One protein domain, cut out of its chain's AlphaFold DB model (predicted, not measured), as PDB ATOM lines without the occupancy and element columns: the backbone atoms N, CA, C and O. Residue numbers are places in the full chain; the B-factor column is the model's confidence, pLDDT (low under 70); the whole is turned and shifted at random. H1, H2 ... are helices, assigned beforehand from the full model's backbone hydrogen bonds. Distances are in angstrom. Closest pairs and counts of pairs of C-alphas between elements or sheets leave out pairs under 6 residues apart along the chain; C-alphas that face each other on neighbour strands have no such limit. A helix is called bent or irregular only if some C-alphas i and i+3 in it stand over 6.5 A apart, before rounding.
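This is residues 143 to 250 of the 251 residues of an uncharacterized protein of Trypanosoma theileri (UniProt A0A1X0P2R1). Three long helices make a loose up-and-down bundle drawn out into a rod: H5 runs along most of its length, and H2 and H4 pack on different stretches of it, meeting each other near the start of H4. From there H4 and H5 spread apart toward the link that joins them, while two short helices lie outside the bundle, H1 near the first part of H5 and H3 in the turn from H2 to H4. Residues 244 to 250, of which 244 to 249 belong to H5, stick out at one end, and residues 204 to 210, of which 204 to 206 belong to H4, at the other. The printed part has 108 residues with five named helices, H1 to H5 in order, and no named strand: the class is all helix. It is loose, with a radius of gyration of the C-alphas of 16.8 A, and spans 58 by 27 by 20 A.

H1, residues 143 to 147, touches no helix; it is close to but not clearly touching H5, residues 213 to 249, with the closest C-alphas, those of Trp 144 and Ile 218, 7.6 A apart. H2, residues 155 to 174, touches H5 at residues 231 to 242 of H5 alone, the same way at a steep tilt of 43 degrees; the closest C-alphas, those of Ala 169 and Gly 239, are 5.7 A apart. H3, residues 181 to 185, is close to but not clearly touching H2, with the closest C-alphas, those of His 172 and Gly 183, 6.8 A apart. H4, residues 188 to 206, touches H2 with its residues 188 to 195 alone, opposite ways at a shallow tilt of 28 degrees; the closest C-alphas, those of Thr 165 and Pro 188, are 5.4 A apart. H4 and H5 form a helical hairpin and touch through residues 188 to 196 and 224 to 235, opposite ways at a steep tilt of 37 degrees, only just past shallow; the closest C-alphas, those of Val 189 and Leu 228, are 6.6 A apart. Every O i to N i+4 pair is within hydrogen-bond range in H1, H2, H3 and H4, and 28 of 33 are in H5.

H1 begins at C-alpha 143 (129.450, 148.950, 198.386). H2 is 28.7 A long and H4 27.3 A. H5 is 53.5 A long, has a kink of 26 degrees near residue 220, and is only just irregular, with C-alphas 245 and 248 6.6 A apart; it ends at C-alpha 249 (120.002, 151.976, 145.686).

The two C-alphas farthest apart, those of Gly 209 and Leu 250, are 59.6 A apart. The printed part has no cut; the link H3 to H4 is tight and the other three are short. The mean pLDDT of the printed part is 86.8, with residue 144, residues 146 to 154 and residue 250 under 70.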
ATOM      1  N   LEU A 143     129.099 150.365 198.509       72.31
ATOM      2  CA  LEU A 143     129.450 148.950 198.386       72.31
ATOM      3  C   LEU A 143     129.816 148.594 196.943       72.31
ATOM      4  O   LEU A 143     130.715 147.792 196.719       72.31
ATOM      5  N   TRP A 144     129.133 149.200 195.971       66.31
ATOM      6  CA  TRP A 144     129.437 149.074 194.552       66.31
ATOM      7  C   TRP A 144     130.806 149.642 194.229       66.31
ATOM      8  O   TRP A 144     131.609 148.943 193.633       66.31
ATOM      9  N   ASN A 145     131.098 150.865 194.668       70.00
ATOM     10  CA  ASN A 145     132.372 151.533 194.425       70.00
ATOM     11  C   ASN A 145     133.545 150.764 195.058       70.00
ATOM     12  O   ASN A 145     134.600 150.625 194.448       70.00
ATOM     13  N   GLU A 146     133.333 150.201 196.249       65.25
ATOM     14  CA  GLU A 146     134.312 149.362 196.951       65.25
ATOM     15  C   GLU A 146     134.476 147.977 196.296       65.25
ATOM     16  O   GLU A 146     135.586 147.457 196.177       65.25
ATOM     17  N   ALA A 147     133.381 147.376 195.819       61.75
ATOM     18  CA  ALA A 147     133.408 146.115 195.076       61.75
ATOM     19  C   ALA A 147     133.928 146.284 193.636       61.75
ATOM     20  O   ALA A 147     134.410 145.315 193.052       61.75
ATOM     21  N   HIS A 148     133.882 147.503 193.094       58.44
ATOM     22  CA  HIS A 148     134.492 147.934 191.837       58.44
ATOM     23  C   HIS A 148     135.979 148.313 191.998       58.44
ATOM     24  O   HIS A 148     136.510 149.139 191.255       58.44
ATOM     25  N   LEU A 149     136.726 147.615 192.863       50.31
ATOM     26  CA  LEU A 149     138.110 147.287 192.496       50.31
ATOM     27  C   LEU A 149     138.069 146.597 191.126       50.31
ATOM     28  O   LEU A 149     137.248 145.703 190.963       50.31
ATOM     29  N   PRO A 150     138.935 146.971 190.165       49.47
ATOM     30  CA  PRO A 150     138.693 147.033 188.715       49.47
ATOM     31  C   PRO A 150     138.025 145.781 188.115       49.47
ATOM     32  O   PRO A 150     138.638 144.999 187.387       49.47
ATOM     33  N   SER A 151     136.743 145.593 188.411       46.44
ATOM     34  CA  SER A 151     135.906 144.495 187.951       46.44
ATOM     35  C   SER A 151     135.215 144.998 186.688       46.44
ATOM     36  O   SER A 151     134.210 145.692 186.732       46.44
ATOM     37  N   SER A 152     135.868 144.910 185.535       48.72
ATOM     38  CA  SER A 152     135.726 143.761 184.635       48.72
ATOM     39  C   SER A 152     134.349 143.595 183.975       48.72
ATOM     40  O   SER A 152     134.100 142.546 183.391       48.72
ATOM     41  N   LEU A 153     133.495 144.617 183.965       57.38
ATOM     42  CA  LEU A 153     132.781 144.975 182.735       57.38
ATOM     43  C   LEU A 153     133.634 146.029 182.042       57.38
ATOM     44  O   LEU A 153     133.352 147.224 182.050       57.38
ATOM     45  N   SER A 154     134.790 145.588 181.545       68.44
ATOM     46  CA  SER A 154     135.654 146.497 180.811       68.44
ATOM     47  C   SER A 154     134.870 147.023 179.612       68.44
ATOM     48  O   SER A 154     133.980 146.353 179.088       68.44
ATOM     49  N   ILE A 155     135.225 148.216 179.152       81.50
ATOM     50  CA  ILE A 155     134.708 148.809 177.913       81.50
ATOM     51  C   ILE A 155     134.668 147.766 176.774       81.50
ATOM     52  O   ILE A 155     133.757 147.784 175.953       81.50
ATOM     53  N   SER A 156     135.581 146.785 176.784       80.50
ATOM     54  CA  SER A 156     135.576 145.657 175.849       80.50
ATOM     55  C   SER A 156     134.303 144.799 175.879       80.50
ATOM     56  O   SER A 156     133.815 144.447 174.813       80.50
ATOM     57  N   SER A 157     133.708 144.502 177.038       84.56
ATOM     58  CA  SER A 157     132.460 143.732 177.117       84.56
ATOM     59  C   SER A 157     131.301 144.487 176.467       84.56
ATOM     60  O   SER A 157     130.531 143.893 175.719       84.56
ATOM     61  N   TYR A 158     131.219 145.805 176.681       87.38
ATOM     62  CA  TYR A 158     130.225 146.649 176.014       87.38
ATOM     63  C   TYR A 158     130.461 146.737 174.507       87.38
ATOM     64  O   TYR A 158     129.503 146.642 173.744       87.38
ATOM     65  N   LEU A 159     131.716 146.853 174.065       90.50
ATOM     66  CA  LEU A 159     132.060 146.829 172.639       90.50
ATOM     67  C   LEU A 159     131.709 145.487 171.983       90.50
ATOM     68  O   LEU A 159     131.189 145.476 170.871       90.50
ATOM     69  N   ILE A 160     131.939 144.367 172.673       90.25
ATOM     70  CA  ILE A 160     131.562 143.030 172.196       90.25
ATOM     71  C   ILE A 160     130.038 142.918 172.083       90.25
ATOM     72  O   ILE A 160     129.538 142.509 171.039       90.25
ATOM     73  N   ILE A 161     129.294 143.323 173.117       91.50
ATOM     74  CA  ILE A 161     127.823 143.321 173.098       91.50
ATOM     75  C   ILE A 161     127.300 144.202 171.957       91.50
ATOM     76  O   ILE A 161     126.411 143.775 171.220       91.50
ATOM     77  N   LEU A 162     127.869 145.397 171.772       93.88
ATOM     78  CA  LEU A 162     127.527 146.315 170.687       93.88
ATOM     79  C   LEU A 162     127.743 145.656 169.316       93.88
ATOM     80  O   LEU A 162     126.818 145.613 168.505       93.88
ATOM     81  N   ALA A 163     128.933 145.099 169.077       94.38
ATOM     82  CA  ALA A 163     129.281 144.451 167.814       94.38
ATOM     83  C   ALA A 163     128.382 143.241 167.516       94.38
ATOM     84  O   ALA A 163     127.866 143.115 166.405       94.38
ATOM     85  N   ILE A 164     128.135 142.387 168.516       93.75
ATOM     86  CA  ILE A 164     127.233 141.235 168.383       93.75
ATOM     87  C   ILE A 164     125.807 141.701 168.075       93.75
ATOM     88  O   ILE A 164     125.158 141.140 167.197       93.75
ATOM     89  N   THR A 165     125.324 142.745 168.750       95.56
ATOM     90  CA  THR A 165     123.969 143.277 168.539       95.56
ATOM     91  C   THR A 165     123.785 143.801 167.115       95.56
ATOM     92  O   THR A 165     122.775 143.498 166.480       95.56
ATOM     93  N   ILE A 166     124.776 144.530 166.587       95.25
ATOM     94  CA  ILE A 166     124.780 144.996 165.192       95.25
ATOM     95  C   ILE A 166     124.809 143.803 164.228       95.25
ATOM     96  O   ILE A 166     124.035 143.769 163.273       95.25
ATOM     97  N   GLY A 167     125.651 142.800 164.494       95.12
ATOM     98  CA  GLY A 167     125.729 141.585 163.680       95.12
ATOM     99  C   GLY A 167     124.409 140.810 163.634       95.12
ATOM    100  O   GLY A 167     123.986 140.374 162.566       95.12
ATOM    101  N   ILE A 168     123.711 140.695 164.766       94.69
ATOM    102  CA  ILE A 168     122.388 140.062 164.839       94.69
ATOM    103  C   ILE A 168     121.340 140.888 164.088       94.69
ATOM    104  O   ILE A 168     120.527 140.317 163.366       94.69
ATOM    105  N   ALA A 169     121.362 142.218 164.211       95.25
ATOM    106  CA  ALA A 169     120.470 143.085 163.440       95.25
ATOM    107  C   ALA A 169     120.666 142.887 161.929       95.25
ATOM    108  O   ALA A 169     119.691 142.746 161.192       95.25
ATOM    109  N   PHE A 170     121.919 142.791 161.479       95.31
ATOM    110  CA  PHE A 170     122.242 142.489 160.088       95.31
ATOM    111  C   PHE A 170     121.730 141.108 159.663       95.31
ATOM    112  O   PHE A 170     121.078 140.986 158.624       95.31
ATOM    113  N   LEU A 171     121.954 140.086 160.495       94.56
ATOM    114  CA  LEU A 171     121.499 138.715 160.257       94.56
ATOM    115  C   LEU A 171     119.968 138.622 160.148       94.56
ATOM    116  O   LEU A 171     119.460 137.940 159.258       94.56
ATOM    117  N   HIS A 172     119.235 139.329 161.012       95.06
ATOM    118  CA  HIS A 172     117.773 139.364 160.975       95.06
ATOM    119  C   HIS A 172     117.210 140.091 159.755       95.06
ATOM    120  O   HIS A 172     116.133 139.750 159.277       95.06
ATOM    121  N   MET A 173     117.932 141.083 159.240       92.25
ATOM    122  CA  MET A 173     117.530 141.792 158.026       92.25
ATOM    123  C   MET A 173     117.814 140.980 156.754       92.25
ATOM    124  O   MET A 173     117.014 141.028 155.827       92.25
ATOM    125  N   HIS A 174     118.915 140.220 156.712       93.81
ATOM    126  CA  HIS A 174     119.409 139.613 155.467       93.81
ATOM    127  C   HIS A 174     119.221 138.099 155.349       93.81
ATOM    128  O   HIS A 174     119.298 137.573 154.241       93.81
ATOM    129  N   GLY A 175     119.030 137.372 156.453       92.38
ATOM    130  CA  GLY A 175     119.089 135.907 156.415       92.38
ATOM    131  C   GLY A 175     118.043 135.177 157.243       92.38
ATOM    132  O   GLY A 175     117.673 134.060 156.886       92.38
ATOM    133  N   ILE A 176     117.570 135.760 158.347       94.69
ATOM    134  CA  ILE A 176     116.717 135.041 159.299       94.69
ATOM    135  C   ILE A 176     115.542 135.916 159.722       94.69
ATOM    136  O   ILE A 176     115.720 136.887 160.445       94.69
ATOM    137  N   ASP A 177     114.326 135.528 159.342       92.69
ATOM    138  CA  ASP A 177     113.129 136.227 159.810       92.69
ATOM    139  C   ASP A 177     113.015 136.093 161.347       92.69
ATOM    140  O   ASP A 177     112.951 134.963 161.857       92.69
ATOM    141  N   PRO A 178     112.969 137.210 162.102       91.06
ATOM    142  CA  PRO A 178     112.886 137.204 163.565       91.06
ATOM    143  C   PRO A 178     111.636 136.494 164.105       91.06
ATOM    144  O   PRO A 178     111.607 136.091 165.269       91.06
ATOM    145  N   ASN A 179     110.598 136.312 163.282       92.69
ATOM    146  CA  ASN A 179     109.378 135.614 163.687       92.69
ATOM    147  C   ASN A 179     109.517 134.088 163.674       92.69
ATOM    148  O   ASN A 179     108.713 133.399 164.312       92.69
ATOM    149  N   THR A 180     110.533 133.561 162.990       94.12
ATOM    150  CA  THR A 180     110.819 132.123 162.949       94.12
ATOM    151  C   THR A 180     111.398 131.639 164.284       94.12
ATOM    152  O   THR A 180     112.005 132.421 165.021       94.12
ATOM    153  N   PRO A 181     111.262 130.343 164.628       92.50
ATOM    154  CA  PRO A 181     111.889 129.793 165.831       92.50
ATOM    155  C   PRO A 181     113.409 130.013 165.853       92.50
ATOM    156  O   PRO A 181     113.966 130.294 166.912       92.50
ATOM    157  N   TYR A 182     114.064 129.966 164.689       91.44
ATOM    158  CA  TYR A 182     115.488 130.269 164.555       91.44
ATOM    159  C   TYR A 182     115.783 131.751 164.813       91.44
ATOM    160  O   TYR A 182     116.672 132.053 165.601       91.44
ATOM    161  N   GLY A 183     115.008 132.683 164.249       89.56
ATOM    162  CA  GLY A 183     115.173 134.120 164.510       89.56
ATOM    163  C   GLY A 183     114.978 134.490 165.982       89.56
ATOM    164  O   GLY A 183     115.754 135.251 166.553       89.56
ATOM    165  N   ARG A 184     114.016 133.857 166.662       90.06
ATOM    166  CA  ARG A 184     113.841 134.029 168.115       90.06
ATOM    167  C   ARG A 184     115.022 133.488 168.920       90.06
ATOM    168  O   ARG A 184     115.338 134.040 169.973       90.06
ATOM    169  N   PHE A 185     115.666 132.425 168.437       91.00
ATOM    170  CA  PHE A 185     116.869 131.869 169.054       91.00
ATOM    171  C   PHE A 185     118.073 132.809 168.902       91.00
ATOM    172  O   PHE A 185     118.846 132.975 169.842       91.00
ATOM    173  N   PHE A 186     118.191 133.505 167.769       90.69
ATOM    174  CA  PHE A 186     119.211 134.534 167.546       90.69
ATOM    175  C   PHE A 186     118.817 135.898 168.135       90.69
ATOM    176  O   PHE A 186     118.999 136.946 167.527       90.69
ATOM    177  N   SER A 187     118.297 135.913 169.364       92.19
ATOM    178  CA  SER A 187     117.935 137.161 170.036       92.19
ATOM    179  C   SER A 187     119.172 137.888 170.585       92.19
ATOM    180  O   SER A 187     119.966 137.271 171.305       92.19
ATOM    181  N   PRO A 188     119.314 139.212 170.371       89.88
ATOM    182  CA  PRO A 188     120.367 140.021 170.997       89.88
ATOM    183  C   PRO A 188     120.421 139.867 172.522       89.88
ATOM    184  O   PRO A 188     121.496 139.864 173.122       89.88
ATOM    185  N   VAL A 189     119.256 139.668 173.146       91.81
ATOM    186  CA  VAL A 189     119.107 139.468 174.594       91.81
ATOM    187  C   VAL A 189     119.792 138.182 175.057       91.81
ATOM    188  O   VAL A 189     120.443 138.173 176.102       91.81
ATOM    189  N   LEU A 190     119.689 137.100 174.277       91.81
ATOM    190  CA  LEU A 190     120.317 135.823 174.617       91.81
ATOM    191  C   LEU A 190     121.839 135.941 174.573       91.81
ATOM    192  O   LEU A 190     122.504 135.574 175.540       91.81
ATOM    193  N   PHE A 191     122.396 136.522 173.514       90.81
ATOM    194  CA  PHE A 191     123.846 136.698 173.416       90.81
ATOM    195  C   PHE A 191     124.399 137.622 174.494       90.81
ATOM    196  O   PHE A 191     125.429 137.322 175.095       90.81
ATOM    197  N   ALA A 192     123.690 138.701 174.807       90.00
ATOM    198  CA  ALA A 192     124.053 139.542 175.931       90.00
ATOM    199  C   ALA A 192     124.041 138.779 177.256       90.00
ATOM    200  O   ALA A 192     124.993 138.874 178.028       90.00
ATOM    201  N   SER A 193     123.003 137.973 177.502       92.06
ATOM    202  CA  SER A 193     122.949 137.134 178.699       92.06
ATOM    203  C   SER A 193     124.136 136.171 178.775       92.06
ATOM    204  O   SER A 193     124.730 136.047 179.839       92.06
ATOM    205  N   LEU A 194     124.565 135.583 177.651       92.75
ATOM    206  CA  LEU A 194     125.750 134.723 177.590       92.75
ATOM    207  C   LEU A 194     127.038 135.486 177.915       92.75
ATOM    208  O   LEU A 194     127.866 134.969 178.662       92.75
ATOM    209  N   VAL A 195     127.198 136.716 177.415       90.94
ATOM    210  CA  VAL A 195     128.347 137.571 177.766       90.94
ATOM    211  C   VAL A 195     128.355 137.865 179.269       90.94
ATOM    212  O   VAL A 195     129.382 137.692 179.921       90.94
ATOM    213  N   HIS A 196     127.208 138.233 179.846       91.38
ATOM    214  CA  HIS A 196     127.079 138.500 181.281       91.38
ATOM    215  C   HIS A 196     127.339 137.248 182.141       91.38
ATOM    216  O   HIS A 196     128.083 137.322 183.121       91.38
ATOM    217  N   ILE A 197     126.803 136.086 181.750       91.75
ATOM    218  CA  ILE A 197     127.066 134.791 182.400       91.75
ATOM    219  C   ILE A 197     128.553 134.442 182.313       91.75
ATOM    220  O   ILE A 197     129.133 134.025 183.313       91.75
ATOM    221  N   GLY A 198     129.192 134.645 181.158       90.12
ATOM    222  CA  GLY A 198     130.625 134.413 180.975       90.12
ATOM    223  C   GLY A 198     131.477 135.286 181.899       90.12
ATOM    224  O   GLY A 198     132.403 134.790 182.547       90.12
ATOM    225  N   THR A 199     131.118 136.563 182.038       87.94
ATOM    226  CA  THR A 199     131.773 137.483 182.978       87.94
ATOM    227  C   THR A 199     131.578 137.041 184.430       87.94
ATOM    228  O   THR A 199     132.557 136.932 185.169       87.94
ATOM    229  N   LEU A 200     130.345 136.718 184.834       88.12
ATOM    230  CA  LEU A 200     130.037 136.192 186.172       88.12
ATOM    231  C   LEU A 200     130.811 134.903 186.471       88.12
ATOM    232  O   LEU A 200     131.366 134.747 187.560       88.12
ATOM    233  N   PHE A 201     130.894 134.000 185.497       89.00
ATOM    234  CA  PHE A 201     131.629 132.747 185.617       89.00
ATOM    235  C   PHE A 201     133.136 132.988 185.762       89.00
ATOM    236  O   PHE A 201     133.776 132.379 186.617       89.00
ATOM    237  N   SER A 202     133.704 133.931 185.004       85.81
ATOM    238  CA  SER A 202     135.112 134.324 185.143       85.81
ATOM    239  C   SER A 202     135.422 134.875 186.539       85.81
ATOM    240  O   SER A 202     136.439 134.517 187.138       85.81
ATOM    241  N   ILE A 203     134.523 135.691 187.099       84.56
ATOM    242  CA  ILE A 203     134.645 136.205 188.472       84.56
ATOM    243  C   ILE A 203     134.575 135.054 189.481       84.56
ATOM    244  O   ILE A 203     135.405 134.977 190.390       84.56
ATOM    245  N   HIS A 204     133.631 134.128 189.296       86.56
ATOM    246  CA  HIS A 204     133.481 132.960 190.161       86.56
ATOM    247  C   HIS A 204     134.738 132.080 190.167       86.56
ATOM    248  O   HIS A 204     135.178 131.647 191.232       86.56
ATOM    249  N   LEU A 205     135.357 131.863 189.002       86.56
ATOM    250  CA  LEU A 205     136.610 131.113 188.888       86.56
ATOM    251  C   LEU A 205     137.788 131.817 189.573       86.56
ATOM    252  O   LEU A 205     138.612 131.156 190.200       86.56
ATOM    253  N   LYS A 206     137.880 133.150 189.476       85.62
ATOM    254  CA  LYS A 206     138.981 133.928 190.073       85.62
ATOM    255  C   LYS A 206     138.887 134.060 191.591       85.62
ATOM    256  O   LYS A 206     139.893 134.311 192.248       85.62
ATOM    257  N   SER A 207     137.692 133.984 192.164       83.00
ATOM    258  CA  SER A 207     137.479 134.189 193.601       83.00
ATOM    259  C   SER A 207     136.371 133.278 194.132       83.00
ATOM    260  O   SER A 207     135.290 133.762 194.494       83.00
ATOM    261  N   PRO A 208     136.625 131.957 194.207       83.31
ATOM    262  CA  PRO A 208     135.644 131.010 194.717       83.31
ATOM    263  C   PRO A 208     135.275 131.358 196.168       83.31
ATOM    264  O   PRO A 208     136.141 131.581 197.013       83.31
ATOM    265  N   GLY A 209     133.972 131.439 196.453       83.25
ATOM    266  CA  GLY A 209     133.437 131.673 197.802       83.25
ATOM    267  C   GLY A 209     133.213 133.136 198.213       83.25
ATOM    268  O   GLY A 209     132.759 133.373 199.329       83.25
ATOM    269  N   ARG A 210     133.482 134.123 197.343       79.00
ATOM    270  CA  ARG A 210     133.276 135.556 197.657       79.00
ATOM    271  C   ARG A 210     132.000 136.185 197.091       79.00
ATOM    272  O   ARG A 210     131.664 137.301 197.476       79.00
ATOM    273  N   ILE A 211     131.277 135.499 196.207       84.50
ATOM    274  CA  ILE A 211     130.082 136.073 195.574       84.50
ATOM    275  C   ILE A 211     128.900 135.976 196.541       84.50
ATOM    276  O   ILE A 211     128.293 134.920 196.713       84.50
ATOM    277  N   SER A 212     128.573 137.093 197.191       87.81
ATOM    278  CA  SER A 212     127.375 137.200 198.022       87.81
ATOM    279  C   SER A 212     126.122 137.376 197.154       87.81
ATOM    280  O   SER A 212     126.172 137.949 196.064       87.81
ATOM    281  N   LYS A 213     124.956 136.939 197.654       87.69
ATOM    282  CA  LYS A 213     123.663 137.179 196.979       87.69
ATOM    283  C   LYS A 213     123.391 138.675 196.767       87.69
ATOM    284  O   LYS A 213     122.789 139.047 195.767       87.69
ATOM    285  N   ALA A 214     123.856 139.519 197.690       85.38
ATOM    286  CA  ALA A 214     123.739 140.968 197.579       85.38
ATOM    287  C   ALA A 214     124.529 141.509 196.377       85.38
ATOM    288  O   ALA A 214     123.991 142.293 195.609       85.38
ATOM    289  N   MET A 215     125.757 141.029 196.154       84.31
ATOM    290  CA  MET A 215     126.566 141.422 194.995       84.31
ATOM    291  C   MET A 215     125.890 141.039 193.670       84.31
ATOM    292  O   MET A 215     125.857 141.848 192.747       84.31
ATOM    293  N   LEU A 216     125.291 139.843 193.596       88.56
ATOM    294  CA  LEU A 216     124.539 139.404 192.416       88.56
ATOM    295  C   LEU A 216     123.314 140.293 192.152       88.56
ATOM    296  O   LEU A 216     123.037 140.626 191.003       88.56
ATOM    297  N   LEU A 217     122.590 140.688 193.205       88.69
ATOM    298  CA  LEU A 217     121.438 141.581 193.081       88.69
ATOM    299  C   LEU A 217     121.856 142.963 192.570       88.69
ATOM    300  O   LEU A 217     121.223 143.492 191.661       88.69
ATOM    301  N   ILE A 218     122.924 143.532 193.131       86.25
ATOM    302  CA  ILE A 218     123.427 144.842 192.708       86.25
ATOM    303  C   ILE A 218     123.897 144.759 191.247       86.25
ATOM    304  O   ILE A 218     123.481 145.578 190.438       86.25
ATOM    305  N   TYR A 219     124.639 143.714 190.868       88.38
ATOM    306  CA  TYR A 219     125.008 143.459 189.470       88.38
ATOM    307  C   TYR A 219     123.786 143.372 188.544       88.38
ATOM    308  O   TYR A 219     123.750 143.980 187.477       88.38
ATOM    309  N   PHE A 220     122.752 142.637 188.953       89.69
ATOM    310  CA  PHE A 220     121.546 142.492 188.148       89.69
ATOM    311  C   PHE A 220     120.850 143.842 187.904       89.69
ATOM    312  O   PHE A 220     120.444 144.143 186.783       89.69
ATOM    313  N   VAL A 221     120.731 144.663 188.951       89.50
ATOM    314  CA  VAL A 221     120.012 145.943 188.896       89.50
ATOM    315  C   VAL A 221     120.817 147.031 188.190       89.50
ATOM    316  O   VAL A 221     120.242 147.783 187.407       89.50
ATOM    317  N   PHE A 222     122.118 147.127 188.462       85.69
ATOM    318  CA  PHE A 222     122.948 148.241 187.999       85.69
ATOM    319  C   PHE A 222     123.720 147.951 186.709       85.69
ATOM    320  O   PHE A 222     123.969 148.891 185.962       85.69
ATOM    321  N   ASP A 223     124.024 146.686 186.393       86.94
ATOM    322  CA  ASP A 223     124.719 146.335 185.144       86.94
ATOM    323  C   ASP A 223     123.795 145.655 184.137       86.94
ATOM    324  O   ASP A 223     123.668 146.105 182.997       86.94
ATOM    325  N   TYR A 224     123.147 144.558 184.538       90.50
ATOM    326  CA  TYR A 224     122.422 143.699 183.600       90.50
ATOM    327  C   TYR A 224     121.136 144.342 183.063       90.50
ATOM    328  O   TYR A 224     120.873 144.305 181.864       90.50
ATOM    329  N   LEU A 225     120.319 144.962 183.922       92.56
ATOM    330  CA  LEU A 225     119.097 145.630 183.465       92.56
ATOM    331  C   LEU A 225     119.391 146.812 182.518       92.56
ATOM    332  O   LEU A 225     118.800 146.850 181.433       92.56
ATOM    333  N   PRO A 226     120.303 147.749 182.846       89.44
ATOM    334  CA  PRO A 226     120.658 148.826 181.928       89.44
ATOM    335  C   PRO A 226     121.276 148.323 180.625       89.44
ATOM    336  O   PRO A 226     120.987 148.886 179.565       89.44
ATOM    337  N   SER A 227     122.073 147.246 180.663       90.94
ATOM    338  CA  SER A 227     122.634 146.673 179.437       90.94
ATOM    339  C   SER A 227     121.542 146.113 178.525       90.94
ATOM    340  O   SER A 227     121.591 146.370 177.324       90.94
ATOM    341  N   LEU A 228     120.513 145.445 179.061       92.62
ATOM    342  CA  LEU A 228     119.369 144.968 178.272       92.62
ATOM    343  C   LEU A 228     118.633 146.104 177.555       92.62
ATOM    344  O   LEU A 228     118.319 145.979 176.368       92.62
ATOM    345  N   VAL A 229     118.386 147.217 178.252       94.31
ATOM    346  CA  VAL A 229     117.768 148.409 177.648       94.31
ATOM    347  C   VAL A 229     118.664 148.967 176.543       94.31
ATOM    348  O   VAL A 229     118.188 149.245 175.443       94.31
ATOM    349  N   PHE A 230     119.969 149.072 176.802       92.56
ATOM    350  CA  PHE A 230     120.947 149.530 175.818       92.56
ATOM    351  C   PHE A 230     120.965 148.648 174.561       92.56
ATOM    352  O   PHE A 230     120.902 149.166 173.449       92.56
ATOM    353  N   ILE A 231     120.978 147.323 174.719       94.19
ATOM    354  CA  ILE A 231     120.949 146.361 173.608       94.19
ATOM    355  C   ILE A 231     119.696 146.535 172.763       94.19
ATOM    356  O   ILE A 231     119.783 146.530 171.538       94.19
ATOM    357  N   PHE A 232     118.537 146.714 173.400       94.19
ATOM    358  CA  PHE A 232     117.292 146.949 172.681       94.19
ATOM    359  C   PHE A 232     117.370 148.223 171.830       94.19
ATOM    360  O   PHE A 232     117.052 148.189 170.642       94.19
ATOM    361  N   VAL A 233     117.857 149.324 172.410       96.06
ATOM    362  CA  VAL A 233     118.033 150.600 171.698       96.06
ATOM    363  C   VAL A 233     119.003 150.446 170.526       96.06
ATOM    364  O   VAL A 233     118.668 150.826 169.405       96.06
ATOM    365  N   VAL A 234     120.175 149.848 170.754       95.50
ATOM    366  CA  VAL A 234     121.181 149.607 169.707       95.50
ATOM    367  C   VAL A 234     120.612 148.740 168.589       95.50
ATOM    368  O   VAL A 234     120.794 149.068 167.422       95.50
ATOM    369  N   TYR A 235     119.919 147.654 168.925       96.44
ATOM    370  CA  TYR A 235     119.332 146.744 167.946       96.44
ATOM    371  C   TYR A 235     118.312 147.454 167.047       96.44
ATOM    372  O   TYR A 235     118.368 147.326 165.823       96.44
ATOM    373  N   VAL A 236     117.417 148.251 167.641       95.44
ATOM    374  CA  VAL A 236     116.423 149.036 166.895       95.44
ATOM    375  C   VAL A 236     117.106 150.071 165.998       95.44
ATOM    376  O   VAL A 236     116.780 150.156 164.814       95.44
ATOM    377  N   LEU A 237     118.077 150.823 166.525       96.81
ATOM    378  CA  LEU A 237     118.817 151.827 165.753       96.81
ATOM    379  C   LEU A 237     119.613 151.203 164.602       96.81
ATOM    380  O   LEU A 237     119.595 151.739 163.497       96.81
ATOM    381  N   ALA A 238     120.263 150.062 164.834       96.50
ATOM    382  CA  ALA A 238     120.979 149.324 163.798       96.50
ATOM    383  C   ALA A 238     120.023 148.868 162.688       96.50
ATOM    384  O   ALA A 238     120.316 149.068 161.511       96.50
ATOM    385  N   GLY A 239     118.850 148.337 163.046       94.75
ATOM    386  CA  GLY A 239     117.827 147.950 162.074       94.75
ATOM    387  C   GLY A 239     117.318 149.125 161.230       94.75
ATOM    388  O   GLY A 239     117.196 148.998 160.011       94.75
ATOM    389  N   ILE A 240     117.061 150.282 161.851       95.75
ATOM    390  CA  ILE A 240     116.666 151.510 161.135       95.75
ATOM    391  C   ILE A 240     117.793 151.980 160.207       95.75
ATOM    392  O   ILE A 240     117.537 152.290 159.044       95.75
ATOM    393  N   GLY A 241     119.032 152.003 160.704       95.62
ATOM    394  CA  GLY A 241     120.203 152.431 159.941       95.62
ATOM    395  C   GLY A 241     120.453 151.565 158.709       95.62
ATOM    396  O   GLY A 241     120.658 152.103 157.626       95.62
ATOM    397  N   ILE A 242     120.362 150.238 158.846       94.56
ATOM    398  CA  ILE A 242     120.513 149.296 157.724       94.56
ATOM    399  C   ILE A 242     119.459 149.574 156.646       94.56
ATOM    400  O   ILE A 242     119.814 149.759 155.486       94.56
ATOM    401  N   ARG A 243     118.182 149.714 157.030       92.69
ATOM    402  CA  ARG A 243     117.110 150.044 156.073       92.69
ATOM    403  C   ARG A 243     117.364 151.366 155.361       92.69
ATOM    404  O   ARG A 243     117.169 151.456 154.156       92.69
ATOM    405  N   TYR A 244     117.808 152.390 156.091       94.94
ATOM    406  CA  TYR A 244     118.098 153.702 155.511       94.94
ATOM    407  C   TYR A 244     119.220 153.645 154.462       94.94
ATOM    408  O   TYR A 244     119.156 154.350 153.459       94.94
ATOM    409  N   MET A 245     120.216 152.778 154.661       93.19
ATOM    410  CA  MET A 245     121.317 152.572 153.713       93.19
ATOM    411  C   MET A 245     120.896 151.834 152.433       93.19
ATOM    412  O   MET A 245     121.552 151.997 151.408       93.19
ATOM    413  N   GLU A 246     119.810 151.058 152.462       90.19
ATOM    414  CA  GLU A 246     119.286 150.332 151.293       90.19
ATOM    415  C   GLU A 246     118.407 151.211 150.383       90.19
ATOM    416  O   GLU A 246     118.380 151.013 149.169       90.19
ATOM    417  N   TYR A 247     117.733 152.229 150.933       90.56
ATOM    418  CA  TYR A 247     116.875 153.151 150.172       90.56
ATOM    419  C   TYR A 247     117.530 153.860 148.966       90.56
ATOM    420  O   TYR A 247     116.869 153.956 147.930       90.56
ATOM    421  N   PRO A 248     118.776 154.374 149.024       82.12
ATOM    422  CA  PRO A 248     119.370 155.098 147.897       82.12
ATOM    423  C   PRO A 248     119.746 154.220 146.693       82.12
ATOM    424  O   PRO A 248     120.133 154.769 145.671       82.12
ATOM    425  N   LEU A 249     119.645 152.890 146.782       72.81
ATOM    426  CA  LEU A 249     120.002 151.976 145.686       72.81
ATOM    427  C   LEU A 249     118.819 151.607 144.771       72.81
ATOM    428  O   LEU A 249     119.001 150.858 143.815       72.81
ATOM    429  N   LEU A 250     117.614 152.100 145.070       66.88
ATOM    430  CA  LEU A 250     116.372 151.773 144.354       66.88
ATOM    431  C   LEU A 250     115.813 152.928 143.500       66.88
ATOM    432  O   LEU A 250     114.792 152.734 142.841       66.88
TER     433      LEU A 250